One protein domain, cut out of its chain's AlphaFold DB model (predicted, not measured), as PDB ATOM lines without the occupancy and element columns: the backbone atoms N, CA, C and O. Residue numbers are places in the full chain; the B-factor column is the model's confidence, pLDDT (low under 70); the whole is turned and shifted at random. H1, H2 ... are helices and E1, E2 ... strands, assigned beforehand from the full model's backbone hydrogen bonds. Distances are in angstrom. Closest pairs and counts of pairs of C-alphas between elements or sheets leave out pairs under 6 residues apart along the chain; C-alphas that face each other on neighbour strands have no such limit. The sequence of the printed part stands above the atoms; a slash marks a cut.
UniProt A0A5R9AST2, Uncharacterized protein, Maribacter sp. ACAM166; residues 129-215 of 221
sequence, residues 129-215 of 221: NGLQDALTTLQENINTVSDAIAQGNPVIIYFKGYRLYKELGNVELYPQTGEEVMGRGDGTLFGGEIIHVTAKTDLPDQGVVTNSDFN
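This is residues 129 to 215 of the 221 residues of an uncharacterized protein of Maribacter sp. ACAM166 (UniProt A0A5R9AST2). A small antiparallel sheet, E3 - E2 - E4, makes one end; at the other, the long helix H1 packs on a parallel strand pair, E1 and E5, and residues 129 to 136 stick out. The 87 printed residues hold one named helix and five named strands, in the order H1 E1 E2 E3 E4 E5, class mixed. The whole is loose, with a radius of gyration of the C-alphas of 15.4 A, and spans 49 by 29 by 24 A.

E2 is residues 163 to 168, 16.4 A long; E3 is 171 to 173, E4 196 to 200, E1 155 to 159, E5 210 to 214. H1, residues 131 to 150, runs 28.6 A from C-alpha 131 at (125.648, 213.827, 163.015). E5 ends at C-alpha 214 (135.047, 205.918, 173.382).

E2 is the inner strand, with N 165 and O 198 of E4 3.1 A apart. E2 and E3 form a hairpin, N 173 to O 166 2.8 A. E1 and E5 are parallel at 23 degrees, N 214 to O 158 3.1 A. The closest C-alphas of H1 and E5 are Asn 141 and Ser 212, 6.5 A. H1 and E2 are apart. In H1 every O i to N i+4 pair is within hydrogen-bond range.

The farthest C-alphas, Asn 129 and Gly 191, are 51.5 A apart. The printed part has no cut. The link E3 to E4 is long, 22 residues. Mean pLDDT of the printed part is 70.3; 44 residues are under 70, among them 175 to 198.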
ATOM      1  N   ASN A 129     120.405 214.768 160.872       91.50
ATOM      2  CA  ASN A 129     120.077 215.046 162.266       91.50
ATOM      3  C   ASN A 129     120.973 214.223 163.219       91.50
ATOM      4  O   ASN A 129     121.095 213.009 163.061       91.50
ATOM      5  N   GLY A 130     121.603 214.887 164.191       89.50
ATOM      6  CA  GLY A 130     122.479 214.275 165.196       89.50
ATOM      7  C   GLY A 130     123.924 213.989 164.760       89.50
ATOM      8  O   GLY A 130     124.760 213.707 165.618       89.50
ATOM      9  N   LEU A 131     124.273 214.093 163.468       90.69
ATOM     10  CA  LEU A 131     125.648 213.827 163.015       90.69
ATOM     11  C   LEU A 131     126.638 214.892 163.510       90.69
ATOM     12  O   LEU A 131     127.751 214.557 163.913       90.69
ATOM     13  N   GLN A 132     126.223 216.162 163.523       93.25
ATOM     14  CA  GLN A 132     127.041 217.258 164.049       93.25
ATOM     15  C   GLN A 132     127.336 217.078 165.544       93.25
ATOM     16  O   GLN A 132     128.473 217.280 165.965       93.25
ATOM     17  N   ASP A 133     126.338 216.664 166.327       91.38
ATOM     18  CA  ASP A 133     126.490 216.437 167.767       91.38
ATOM     19  C   ASP A 133     127.467 215.289 168.033       91.38
ATOM     20  O   ASP A 133     128.414 215.444 168.803       91.38
ATOM     21  N   ALA A 134     127.310 214.167 167.319       87.88
ATOM     22  CA  ALA A 134     128.208 213.021 167.428       87.88
ATOM     23  C   ALA A 134     129.665 213.380 167.084       87.88
ATOM     24  O   ALA A 134     130.592 212.947 167.772       87.88
ATOM     25  N   LEU A 135     129.873 214.190 166.040       91.81
ATOM     26  CA  LEU A 135     131.208 214.625 165.627       91.81
ATOM     27  C   LEU A 135     131.843 215.569 166.658       91.81
ATOM     28  O   LEU A 135     133.024 215.424 166.971       91.81
ATOM     29  N   THR A 136     131.055 216.489 167.222       91.88
ATOM     30  CA  THR A 136     131.493 217.386 168.301       91.88
ATOM     31  C   THR A 136     131.908 216.590 169.538       91.88
ATOM     32  O   THR A 136     133.018 216.776 170.030       91.88
ATOM     33  N   THR A 137     131.087 215.638 169.991       88.75
ATOM     34  CA  THR A 137     131.427 214.770 171.131       88.75
ATOM     35  C   THR A 137     132.696 213.957 170.872       88.75
ATOM     36  O   THR A 137     133.553 213.842 171.747       88.75
ATOM     37  N   LEU A 138     132.863 213.411 169.662       87.19
ATOM     38  CA  LEU A 138     134.080 212.678 169.310       87.19
ATOM     39  C   LEU A 138     135.319 213.582 169.374       87.19
ATOM     40  O   LEU A 138     136.351 213.171 169.906       87.19
ATOM     41  N   GLN A 139     135.214 214.812 168.867       92.31
ATOM     42  CA  GLN A 139     136.302 215.785 168.905       92.31
ATOM     43  C   GLN A 139     136.670 216.177 170.343       92.31
ATOM     44  O   GLN A 139     137.853 216.249 170.673       92.31
ATOM     45  N   GLU A 140     135.679 216.391 171.209       88.94
ATOM     46  CA  GLU A 140     135.888 216.690 172.630       88.94
ATOM     47  C   GLU A 140     136.589 215.539 173.365       88.94
ATOM     48  O   GLU A 140     137.549 215.770 174.107       88.94
ATOM     49  N   ASN A 141     136.186 214.293 173.102       84.75
ATOM     50  CA  ASN A 141     136.833 213.107 173.667       84.75
ATOM     51  C   ASN A 141     138.299 212.988 173.215       84.75
ATOM     52  O   ASN A 141     139.182 212.726 174.033       84.75
ATOM     53  N   ILE A 142     138.577 213.218 171.926       87.38
ATOM     54  CA  ILE A 142     139.944 213.194 171.378       87.38
ATOM     55  C   ILE A 142     140.811 214.277 172.025       87.38
ATOM     56  O   ILE A 142     141.934 213.990 172.441       87.38
ATOM     57  N   ASN A 143     140.297 215.504 172.138       88.44
ATOM     58  CA  ASN A 143     141.027 216.616 172.746       88.44
ATOM     59  C   ASN A 143     141.343 216.329 174.219       88.44
ATOM     60  O   ASN A 143     142.481 216.498 174.643       88.44
ATOM     61  N   THR A 144     140.372 215.797 174.967       84.12
ATOM     62  CA  THR A 144     140.547 215.418 176.378       84.12
ATOM     63  C   THR A 144     141.678 214.399 176.558       84.12
ATOM     64  O   THR A 144     142.533 214.559 177.431       84.12
ATOM     65  N   VAL A 145     141.724 213.366 175.710       82.81
ATOM     66  CA  VAL A 145     142.794 212.357 175.739       82.81
ATOM     67  C   VAL A 145     144.139 212.954 175.343       82.81
ATOM     68  O   VAL A 145     145.139 212.698 176.013       82.81
ATOM     69  N   SER A 146     144.171 213.770 174.288       86.56
ATOM     70  CA  SER A 146     145.386 214.447 173.832       86.56
ATOM     71  C   SER A 146     145.996 215.315 174.937       86.56
ATOM     72  O   SER A 146     147.198 215.235 175.193       86.56
ATOM     73  N   ASP A 147     145.169 216.093 175.636       86.38
ATOM     74  CA  ASP A 147     145.607 216.968 176.722       86.38
ATOM     75  C   ASP A 147     146.139 216.175 177.921       86.38
ATOM     76  O   ASP A 147     147.166 216.540 178.499       86.38
ATOM     77  N   ALA A 148     145.487 215.064 178.279       81.44
ATOM     78  CA  ALA A 148     145.941 214.204 179.366       81.44
ATOM     79  C   ALA A 148     147.303 213.554 179.058       81.44
ATOM     80  O   ALA A 148     148.188 213.561 179.917       81.44
ATOM     81  N   ILE A 149     147.506 213.082 177.820       80.19
ATOM     82  CA  ILE A 149     148.797 212.546 177.357       80.19
ATOM     83  C   ILE A 149     149.876 213.632 177.411       80.19
ATOM     84  O   ILE A 149     150.962 213.392 177.937       80.19
ATOM     85  N   ALA A 150     149.586 214.834 176.904       82.69
ATOM     86  CA  ALA A 150     150.542 215.941 176.877       82.69
ATOM     87  C   ALA A 150     150.979 216.391 178.283       82.69
ATOM     88  O   ALA A 150     152.118 216.814 178.475       82.69
ATOM     89  N   GLN A 151     150.091 216.271 179.272       85.06
ATOM     90  CA  GLN A 151     150.368 216.594 180.675       85.06
ATOM     91  C   GLN A 151     151.088 215.466 181.430       85.06
ATOM     92  O   GLN A 151     151.448 215.646 182.592       85.06
ATOM     93  N   GLY A 152     151.312 214.311 180.795       75.88
ATOM     94  CA  GLY A 152     151.895 213.137 181.444       75.88
ATOM     95  C   GLY A 152     150.961 212.485 182.468       75.88
ATOM     96  O   GLY A 152     151.423 211.712 183.308       75.88
ATOM     97  N   ASN A 153     149.660 212.791 182.413       76.25
ATOM     98  CA  ASN A 153     148.676 212.144 183.265       76.25
ATOM     99  C   ASN A 153     148.465 210.703 182.781       76.25
ATOM    100  O   ASN A 153     148.399 210.467 181.570       76.25
ATOM    101  N   PRO A 154     148.330 209.723 183.691       69.94
ATOM    102  CA  PRO A 154     147.940 208.376 183.303       69.94
ATOM    103  C   PRO A 154     146.561 208.414 182.628       69.94
ATOM    104  O   PRO A 154     145.586 208.905 183.203       69.94
ATOM    105  N   VAL A 155     146.494 207.904 181.395       71.56
ATOM    106  CA  VAL A 155     145.263 207.828 180.599       71.56
ATOM    107  C   VAL A 155     144.769 206.397 180.574       71.56
ATOM    108  O   VAL A 155     145.505 205.482 180.202       71.56
ATOM    109  N   ILE A 156     143.499 206.217 180.923       71.06
ATOM    110  CA  ILE A 156     142.820 204.933 180.818       71.06
ATOM    111  C   ILE A 156     141.747 205.046 179.734       71.06
ATOM    112  O   ILE A 156     140.821 205.851 179.835       71.06
ATOM    113  N   ILE A 157     141.883 204.229 178.689       72.06
ATOM    114  CA  ILE A 157     140.953 204.191 177.559       72.06
ATOM    115  C   ILE A 157     139.939 203.074 177.784       72.06
ATOM    116  O   ILE A 157     140.316 201.918 177.998       72.06
ATOM    117  N   TYR A 158     138.659 203.421 177.689       72.94
ATOM    118  CA  TYR A 158     137.556 202.471 177.727       72.94
ATOM    119  C   TYR A 158     137.006 202.282 176.314       72.94
ATOM    120  O   TYR A 158     136.835 203.242 175.560       72.94
ATOM    121  N   PHE A 159     136.707 201.033 175.968       68.00
ATOM    122  CA  PHE A 159     135.995 200.674 174.750       68.00
ATOM    123  C   PHE A 159     134.657 200.052 175.131       68.00
ATOM    124  O   PHE A 159     134.619 198.918 175.612       68.00
ATOM    125  N   LYS A 160     133.555 200.782 174.913       69.56
ATOM    126  CA  LYS A 160     132.203 200.356 175.324       69.56
ATOM    127  C   LYS A 160     132.142 199.992 176.816       69.56
ATOM    128  O   LYS A 160     131.583 198.959 177.178       69.56
ATOM    129  N   GLY A 161     132.793 200.793 177.660       71.00
ATOM    130  CA  GLY A 161     132.912 200.539 179.097       71.00
ATOM    131  C   GLY A 161     133.943 199.480 179.514       71.00
ATOM    132  O   GLY A 161     134.194 199.340 180.708       71.00
ATOM    133  N   TYR A 162     134.585 198.761 178.584       71.56
ATOM    134  CA  TYR A 162     135.608 197.757 178.906       71.56
ATOM    135  C   TYR A 162     137.025 198.335 178.873       71.56
ATOM    136  O   TYR A 162     137.372 199.105 177.977       71.56
ATOM    137  N   ARG A 163     137.867 197.884 179.806       72.94
ATOM    138  CA  ARG A 163     139.305 198.189 179.895       72.94
ATOM    139  C   ARG A 163     140.132 196.909 179.870       72.94
ATOM    140  O   ARG A 163     139.628 195.860 180.263       72.94
ATOM    141  N   LEU A 164     141.386 196.997 179.421       74.19
ATOM    142  CA  LEU A 164     142.327 195.870 179.404       74.19
ATOM    143  C   LEU A 164     143.145 195.814 180.700       74.19
ATOM    144  O   LEU A 164     143.661 196.837 181.148       74.19
ATOM    145  N   TYR A 165     143.308 194.609 181.247       72.62
ATOM    146  CA  TYR A 165     144.097 194.344 182.453       72.62
ATOM    147  C   TYR A 165     145.044 193.169 182.244       72.62
ATOM    148  O   TYR A 165     144.733 192.252 181.486       72.62
ATOM    149  N   LYS A 166     146.172 193.182 182.954       73.75
ATOM    150  CA  LYS A 166     147.122 192.068 183.023       73.75
ATOM    151  C   LYS A 166     146.744 191.142 184.174       73.75
ATOM    152  O   LYS A 166     146.535 191.609 185.292       73.75
ATOM    153  N   GLU A 167     146.726 189.840 183.926       69.31
ATOM    154  CA  GLU A 167     146.606 188.829 184.976       69.31
ATOM    155  C   GLU A 167     147.986 188.266 185.331       69.31
ATOM    156  O   GLU A 167     148.713 187.763 184.472       69.31
ATOM    157  N   LEU A 168     148.346 188.336 186.615       71.31
ATOM    158  CA  LEU A 168     149.519 187.669 187.178       71.31
ATOM    159  C   LEU A 168     149.043 186.656 188.227       71.31
ATOM    160  O   LEU A 168     148.821 186.981 189.395       71.31
ATOM    161  N   GLY A 169     148.820 185.416 187.788       75.81
ATOM    162  CA  GLY A 169     148.129 184.409 188.595       75.81
ATOM    163  C   GLY A 169     146.653 184.772 188.783       75.81
ATOM    164  O   GLY A 169     145.938 184.933 187.804       75.81
ATOM    165  N   ASN A 170     146.205 184.918 190.036       74.19
ATOM    166  CA  ASN A 170     144.824 185.299 190.380       74.19
ATOM    167  C   ASN A 170     144.660 186.808 190.664       74.19
ATOM    168  O   ASN A 170     143.649 187.212 191.239       74.19
ATOM    169  N   VAL A 171     145.671 187.629 190.355       72.25
ATOM    170  CA  VAL A 171     145.676 189.073 190.637       72.25
ATOM    171  C   VAL A 171     145.639 189.855 189.331       72.25
ATOM    172  O   VAL A 171     146.445 189.611 188.434       72.25
ATOM    173  N   GLU A 172     144.724 190.818 189.252       74.81
ATOM    174  CA  GLU A 172     144.573 191.730 188.118       74.81
ATOM    175  C   GLU A 172     145.331 193.031 188.386       74.81
ATOM    176  O   GLU A 172     145.165 193.651 189.439       74.81
ATOM    177  N   LEU A 173     146.172 193.443 187.438       74.50
ATOM    178  CA  LEU A 173     147.031 194.620 187.542       74.50
ATOM    179  C   LEU A 173     146.872 195.529 186.318       74.50
ATOM    180  O   LEU A 173     146.610 195.072 185.201       74.50
ATOM    181  N   TYR A 174     147.067 196.832 186.539       73.19
ATOM    182  CA  TYR A 174     147.177 197.809 185.459       73.19
ATOM    183  C   TYR A 174     148.489 197.602 184.687       73.19
ATOM    184  O   TYR A 174     149.520 197.372 185.330       73.19
ATOM    185  N   PRO A 175     148.480 197.716 183.345       69.12
ATOM    186  CA  PRO A 175     149.709 197.735 182.558       69.12
ATOM    187  C   PRO A 175     150.619 198.883 183.003       69.12
ATOM    188  O   PRO A 175     150.150 200.003 183.217       69.12
ATOM    189  N   GLN A 176     151.914 198.616 183.144       67.38
ATOM    190  CA  GLN A 176     152.905 199.639 183.474       67.38
ATOM    191  C   GLN A 176     153.523 200.262 182.220       67.38
ATOM    192  O   GLN A 176     153.525 199.680 181.135       67.38
ATOM    193  N   THR A 177     154.079 201.468 182.367       62.44
ATOM    194  CA  THR A 177     154.786 202.171 181.290       62.44
ATOM    195  C   THR A 177     155.878 201.287 180.684       62.44
ATOM    196  O   THR A 177     156.797 200.867 181.384       62.44
ATOM    197  N   GLY A 178     155.795 201.047 179.373       60.91
ATOM    198  CA  GLY A 178     156.739 200.207 178.631       60.91
ATOM    199  C   GLY A 178     156.322 198.741 178.486       60.91
ATOM    200  O   GLY A 178     157.002 198.005 177.777       60.91
ATOM    201  N   GLU A 179     155.216 198.310 179.100       62.09
ATOM    202  CA  GLU A 179     154.625 196.999 178.820       62.09
ATOM    203  C   GLU A 179     153.799 197.051 177.520       62.09
ATOM    204  O   GLU A 179     152.887 197.866 177.374       62.09
ATOM    205  N   GLU A 180     154.105 196.169 176.563       55.78
ATOM    206  CA  GLU A 180     153.279 195.966 175.369       55.78
ATOM    207  C   GLU A 180     152.117 195.017 175.696       55.78
ATOM    208  O   GLU A 180     152.325 193.868 176.084       55.78
ATOM    209  N   VAL A 181     150.881 195.487 175.517       53.25
ATOM    210  CA  VAL A 181     149.666 194.678 175.694       53.25
ATOM    211  C   VAL A 181     149.083 194.378 174.315       53.25
ATOM    212  O   VAL A 181     148.406 195.214 173.719       53.25
ATOM    213  N   MET A 182     149.360 193.189 173.778       52.75
ATOM    214  CA  MET A 182     148.803 192.755 172.493       52.75
ATOM    215  C   MET A 182     147.429 192.106 172.701       52.75
ATOM    216  O   MET A 182     147.274 191.148 173.454       52.75
ATOM    217  N   GLY A 183     146.404 192.655 172.046       48.16
ATOM    218  CA  GLY A 183     145.032 192.166 172.126       48.16
ATOM    219  C   GLY A 183     144.772 190.991 171.181       48.16
ATOM    220  O   GLY A 183     144.828 191.158 169.967       48.16
ATOM    221  N   ARG A 184     144.349 189.866 171.773       41.53
ATOM    222  CA  ARG A 184     143.866 188.607 171.169       41.53
ATOM    223  C   ARG A 184     144.958 187.680 170.632       41.53
ATOM    224  O   ARG A 184     145.610 187.961 169.637       41.53
ATOM    225  N   GLY A 185     145.037 186.516 171.266       42.62
ATOM    226  CA  GLY A 185     146.125 185.562 171.103       42.62
ATOM    227  C   GLY A 185     147.046 185.670 172.306       42.62
ATOM    228  O   GLY A 185     147.265 186.759 172.819       42.62
ATOM    229  N   ASP A 186     147.498 184.525 172.780       48.69
ATOM    230  CA  ASP A 186     148.657 184.284 173.632       48.69
ATOM    231  C   ASP A 186     149.890 185.108 173.206       48.69
ATOM    232  O   ASP A 186     150.861 184.605 172.649       48.69
ATOM    233  N   GLY A 187     149.841 186.415 173.449       46.56
ATOM    234  CA  GLY A 187     150.921 187.339 173.159       46.56
ATOM    235  C   GLY A 187     152.054 187.117 174.147       46.56
ATOM    236  O   GLY A 187     151.923 187.399 175.338       46.56
ATOM    237  N   THR A 188     153.174 186.603 173.653       47.03
ATOM    238  CA  THR A 188     154.439 186.573 174.387       47.03
ATOM    239  C   THR A 188     154.997 187.988 174.503       47.03
ATOM    240  O   THR A 188     155.210 188.644 173.484       47.03
ATOM    241  N   LEU A 189     155.298 188.431 175.725       49.78
ATOM    242  CA  LEU A 189     156.132 189.614 175.958       49.78
ATOM    243  C   LEU A 189     157.531 189.448 175.338       49.78
ATOM    244  O   LEU A 189     158.016 188.323 175.165       49.78
ATOM    245  N   PHE A 190     158.254 190.558 175.147       41.22
ATOM    246  CA  PHE A 190     159.720 190.536 175.111       41.22
ATOM    247  C   PHE A 190     160.244 189.826 176.373       41.22
ATOM    248  O   PHE A 190     160.230 190.388 177.464       41.22
ATOM    249  N   GLY A 191     160.660 188.565 176.233       56.31
ATOM    250  CA  GLY A 191     161.077 187.707 177.351       56.31
ATOM    251  C   GLY A 191     160.362 186.354 177.442       56.31
ATOM    252  O   GLY A 191     160.800 185.509 178.214       56.31
ATOM    253  N   GLY A 192     159.319 186.107 176.636       54.69
ATOM    254  CA  GLY A 192     158.703 184.779 176.493       54.69
ATOM    255  C   GLY A 192     157.704 184.377 177.586       54.69
ATOM    256  O   GLY A 192     157.265 183.229 177.601       54.69
ATOM    257  N   GLU A 193     157.320 185.289 178.483       55.97
ATOM    258  CA  GLU A 193     156.244 185.052 179.454       55.97
ATOM    259  C   GLU A 193     154.873 185.287 178.795       55.97
ATOM    260  O   GLU A 193     154.654 186.317 178.150       55.97
ATOM    261  N   ILE A 194     153.965 184.313 178.928       56.97
ATOM    262  CA  ILE A 194     152.578 184.416 178.459       56.97
ATOM    263  C   ILE A 194     151.798 185.220 179.494       56.97
ATOM    264  O   ILE A 194     151.645 184.777 180.633       56.97
ATOM    265  N   ILE A 195     151.276 186.376 179.093       56.91
ATOM    266  CA  ILE A 195     150.362 187.158 179.924       56.91
ATOM    267  C   ILE A 195     148.930 186.936 179.446       56.91
ATOM    268  O   ILE A 195     148.621 187.138 178.273       56.91
ATOM    269  N   HIS A 196     148.041 186.579 180.373       63.53
ATOM    270  CA  HIS A 196     146.603 186.618 180.126       63.53
ATOM    271  C   HIS A 196     146.096 188.053 180.294       63.53
ATOM    272  O   HIS A 196     146.422 188.736 181.268       63.53
ATOM    273  N   VAL A 197     145.320 188.516 179.314       65.12
ATOM    274  CA  VAL A 197     144.697 189.841 179.323       65.12
ATOM    275  C   VAL A 197     143.189 189.658 179.336       65.12
ATOM    276  O   VAL A 197     142.637 189.012 178.443       65.12
ATOM    277  N   THR A 198     142.526 190.271 180.312       68.00
ATOM    278  CA  THR A 198     141.068 190.206 180.455       68.00
ATOM    279  C   THR A 198     140.465 191.597 180.305       68.00
ATOM    280  O   THR A 198     141.033 192.594 180.753       68.00
ATOM    281  N   ALA A 199     139.310 191.670 179.637       72.00
ATOM    282  CA  ALA A 199     138.536 192.896 179.497       72.00
ATOM    283  C   ALA A 199     137.446 192.957 180.577       72.00
ATOM    284  O   ALA A 199     136.601 192.062 180.637       72.00
ATOM    285  N   LYS A 200     137.442 193.999 181.417       69.81
ATOM    286  CA  LYS A 200     136.446 194.182 182.493       69.81
ATOM    287  C   LYS A 200     135.979 195.629 182.611       69.81
ATOM    288  O   LYS A 200     136.646 196.544 182.131       69.81
ATOM    289  N   THR A 201     134.835 195.817 183.261       69.94
ATOM    290  CA  THR A 201     134.204 197.124 183.491       69.94
ATOM    291  C   THR A 201     134.509 197.695 184.893       69.94
ATOM    292  O   THR A 201     134.576 198.913 185.054       69.94
ATOM    293  N   ASP A 202     134.811 196.846 185.892       60.00
ATOM    294  CA  ASP A 202     134.513 197.157 187.309       60.00
ATOM    295  C   ASP A 202     135.706 197.156 188.296       60.00
ATOM    296  O   ASP A 202     135.525 196.844 189.476       60.00
ATOM    297  N   LEU A 203     136.932 197.495 187.878       62.75
ATOM    298  CA  LEU A 203     138.020 197.714 188.850       62.75
ATOM    299  C   LEU A 203     138.070 199.179 189.333       62.75
ATOM    300  O   LEU A 203     137.895 200.084 188.509       62.75
ATOM    301  N   PRO A 204     138.322 199.430 190.640       67.44
ATOM    302  CA  PRO A 204     138.517 200.776 191.167       67.44
ATOM    303  C   PRO A 204     139.737 201.441 190.527       67.44
ATOM    304  O   PRO A 204     140.797 200.820 190.379       67.44
ATOM    305  N   ASP A 205     139.592 202.714 190.185       62.97
ATOM    306  CA  ASP A 205     140.668 203.513 189.612       62.97
ATOM    307  C   ASP A 205     141.808 203.694 190.626       62.97
ATOM    308  O   ASP A 205     141.580 203.987 191.804       62.97
ATOM    309  N   GLN A 206     143.054 203.516 190.179       60.06
ATOM    310  CA  GLN A 206     144.212 203.839 191.008       60.06
ATOM    311  C   GLN A 206     144.563 205.322 190.868       60.06
ATOM    312  O   GLN A 206     145.158 205.744 189.880       60.06
ATOM    313  N   GLY A 207     144.236 206.104 191.896       65.88
ATOM    314  CA  GLY A 207     144.586 207.522 191.971       65.88
ATOM    315  C   GLY A 207     143.670 208.427 191.143       65.88
ATOM    316  O   GLY A 207     142.520 208.095 190.878       65.88
ATOM    317  N   VAL A 208     144.174 209.613 190.787       64.06
ATOM    318  CA  VAL A 208     143.460 210.577 189.936       64.06
ATOM    319  C   VAL A 208     143.816 210.273 188.482       64.06
ATOM    320  O   VAL A 208     144.931 210.553 188.050       64.06
ATOM    321  N   VAL A 209     142.879 209.679 187.749       64.50
ATOM    322  CA  VAL A 209     143.016 209.311 186.333       64.50
ATOM    323  C   VAL A 209     141.967 210.035 185.501       64.50
ATOM    324  O   VAL A 209     140.834 210.235 185.942       64.50
ATOM    325  N   THR A 210     142.350 210.434 184.290       63.38
ATOM    326  CA  THR A 210     141.405 210.978 183.313       63.38
ATOM    327  C   THR A 210     140.794 209.817 182.541       63.38
ATOM    328  O   THR A 210     141.486 209.132 181.787       63.38
ATOM    329  N   ASN A 211     139.495 209.607 182.740       63.97
ATOM    330  CA  ASN A 211     138.741 208.551 182.078       63.97
ATOM    331  C   ASN A 211     138.048 209.112 180.834       63.97
ATOM    332  O   ASN A 211     137.329 210.110 180.911       63.97
ATOM    333  N   SER A 212     138.235 208.460 179.689       62.75
ATOM    334  CA  SER A 212     137.489 208.769 178.466       62.75
ATOM    335  C   SER A 212     136.928 207.482 177.877       62.75
ATOM    336  O   SER A 212     137.678 206.556 177.554       62.75
ATOM    337  N   ASP A 213     135.599 207.417 177.768       66.44
ATOM    338  CA  ASP A 213     134.902 206.288 177.156       66.44
ATOM    339  C   ASP A 213     134.622 206.582 175.688       66.44
ATOM    340  O   ASP A 213     133.863 207.489 175.336       66.44
ATOM    341  N   PHE A 214     135.260 205.808 174.813       63.47
ATOM    342  CA  PHE A 214     135.047 205.918 173.382       63.47
ATOM    343  C   PHE A 214     133.891 205.016 172.972       63.47
ATOM    344  O   PHE A 214     134.064 203.846 172.610       63.47
ATOM    345  N   ASN A 215     132.689 205.582 172.985       62.94
ATOM    346  CA  ASN A 215     131.499 204.908 172.492       62.94
ATOM    347  C   ASN A 215     131.282 205.250 171.006       62.94
ATOM    348  O   ASN A 215     130.444 206.073 170.653       62.94
TER     349      ASN A 215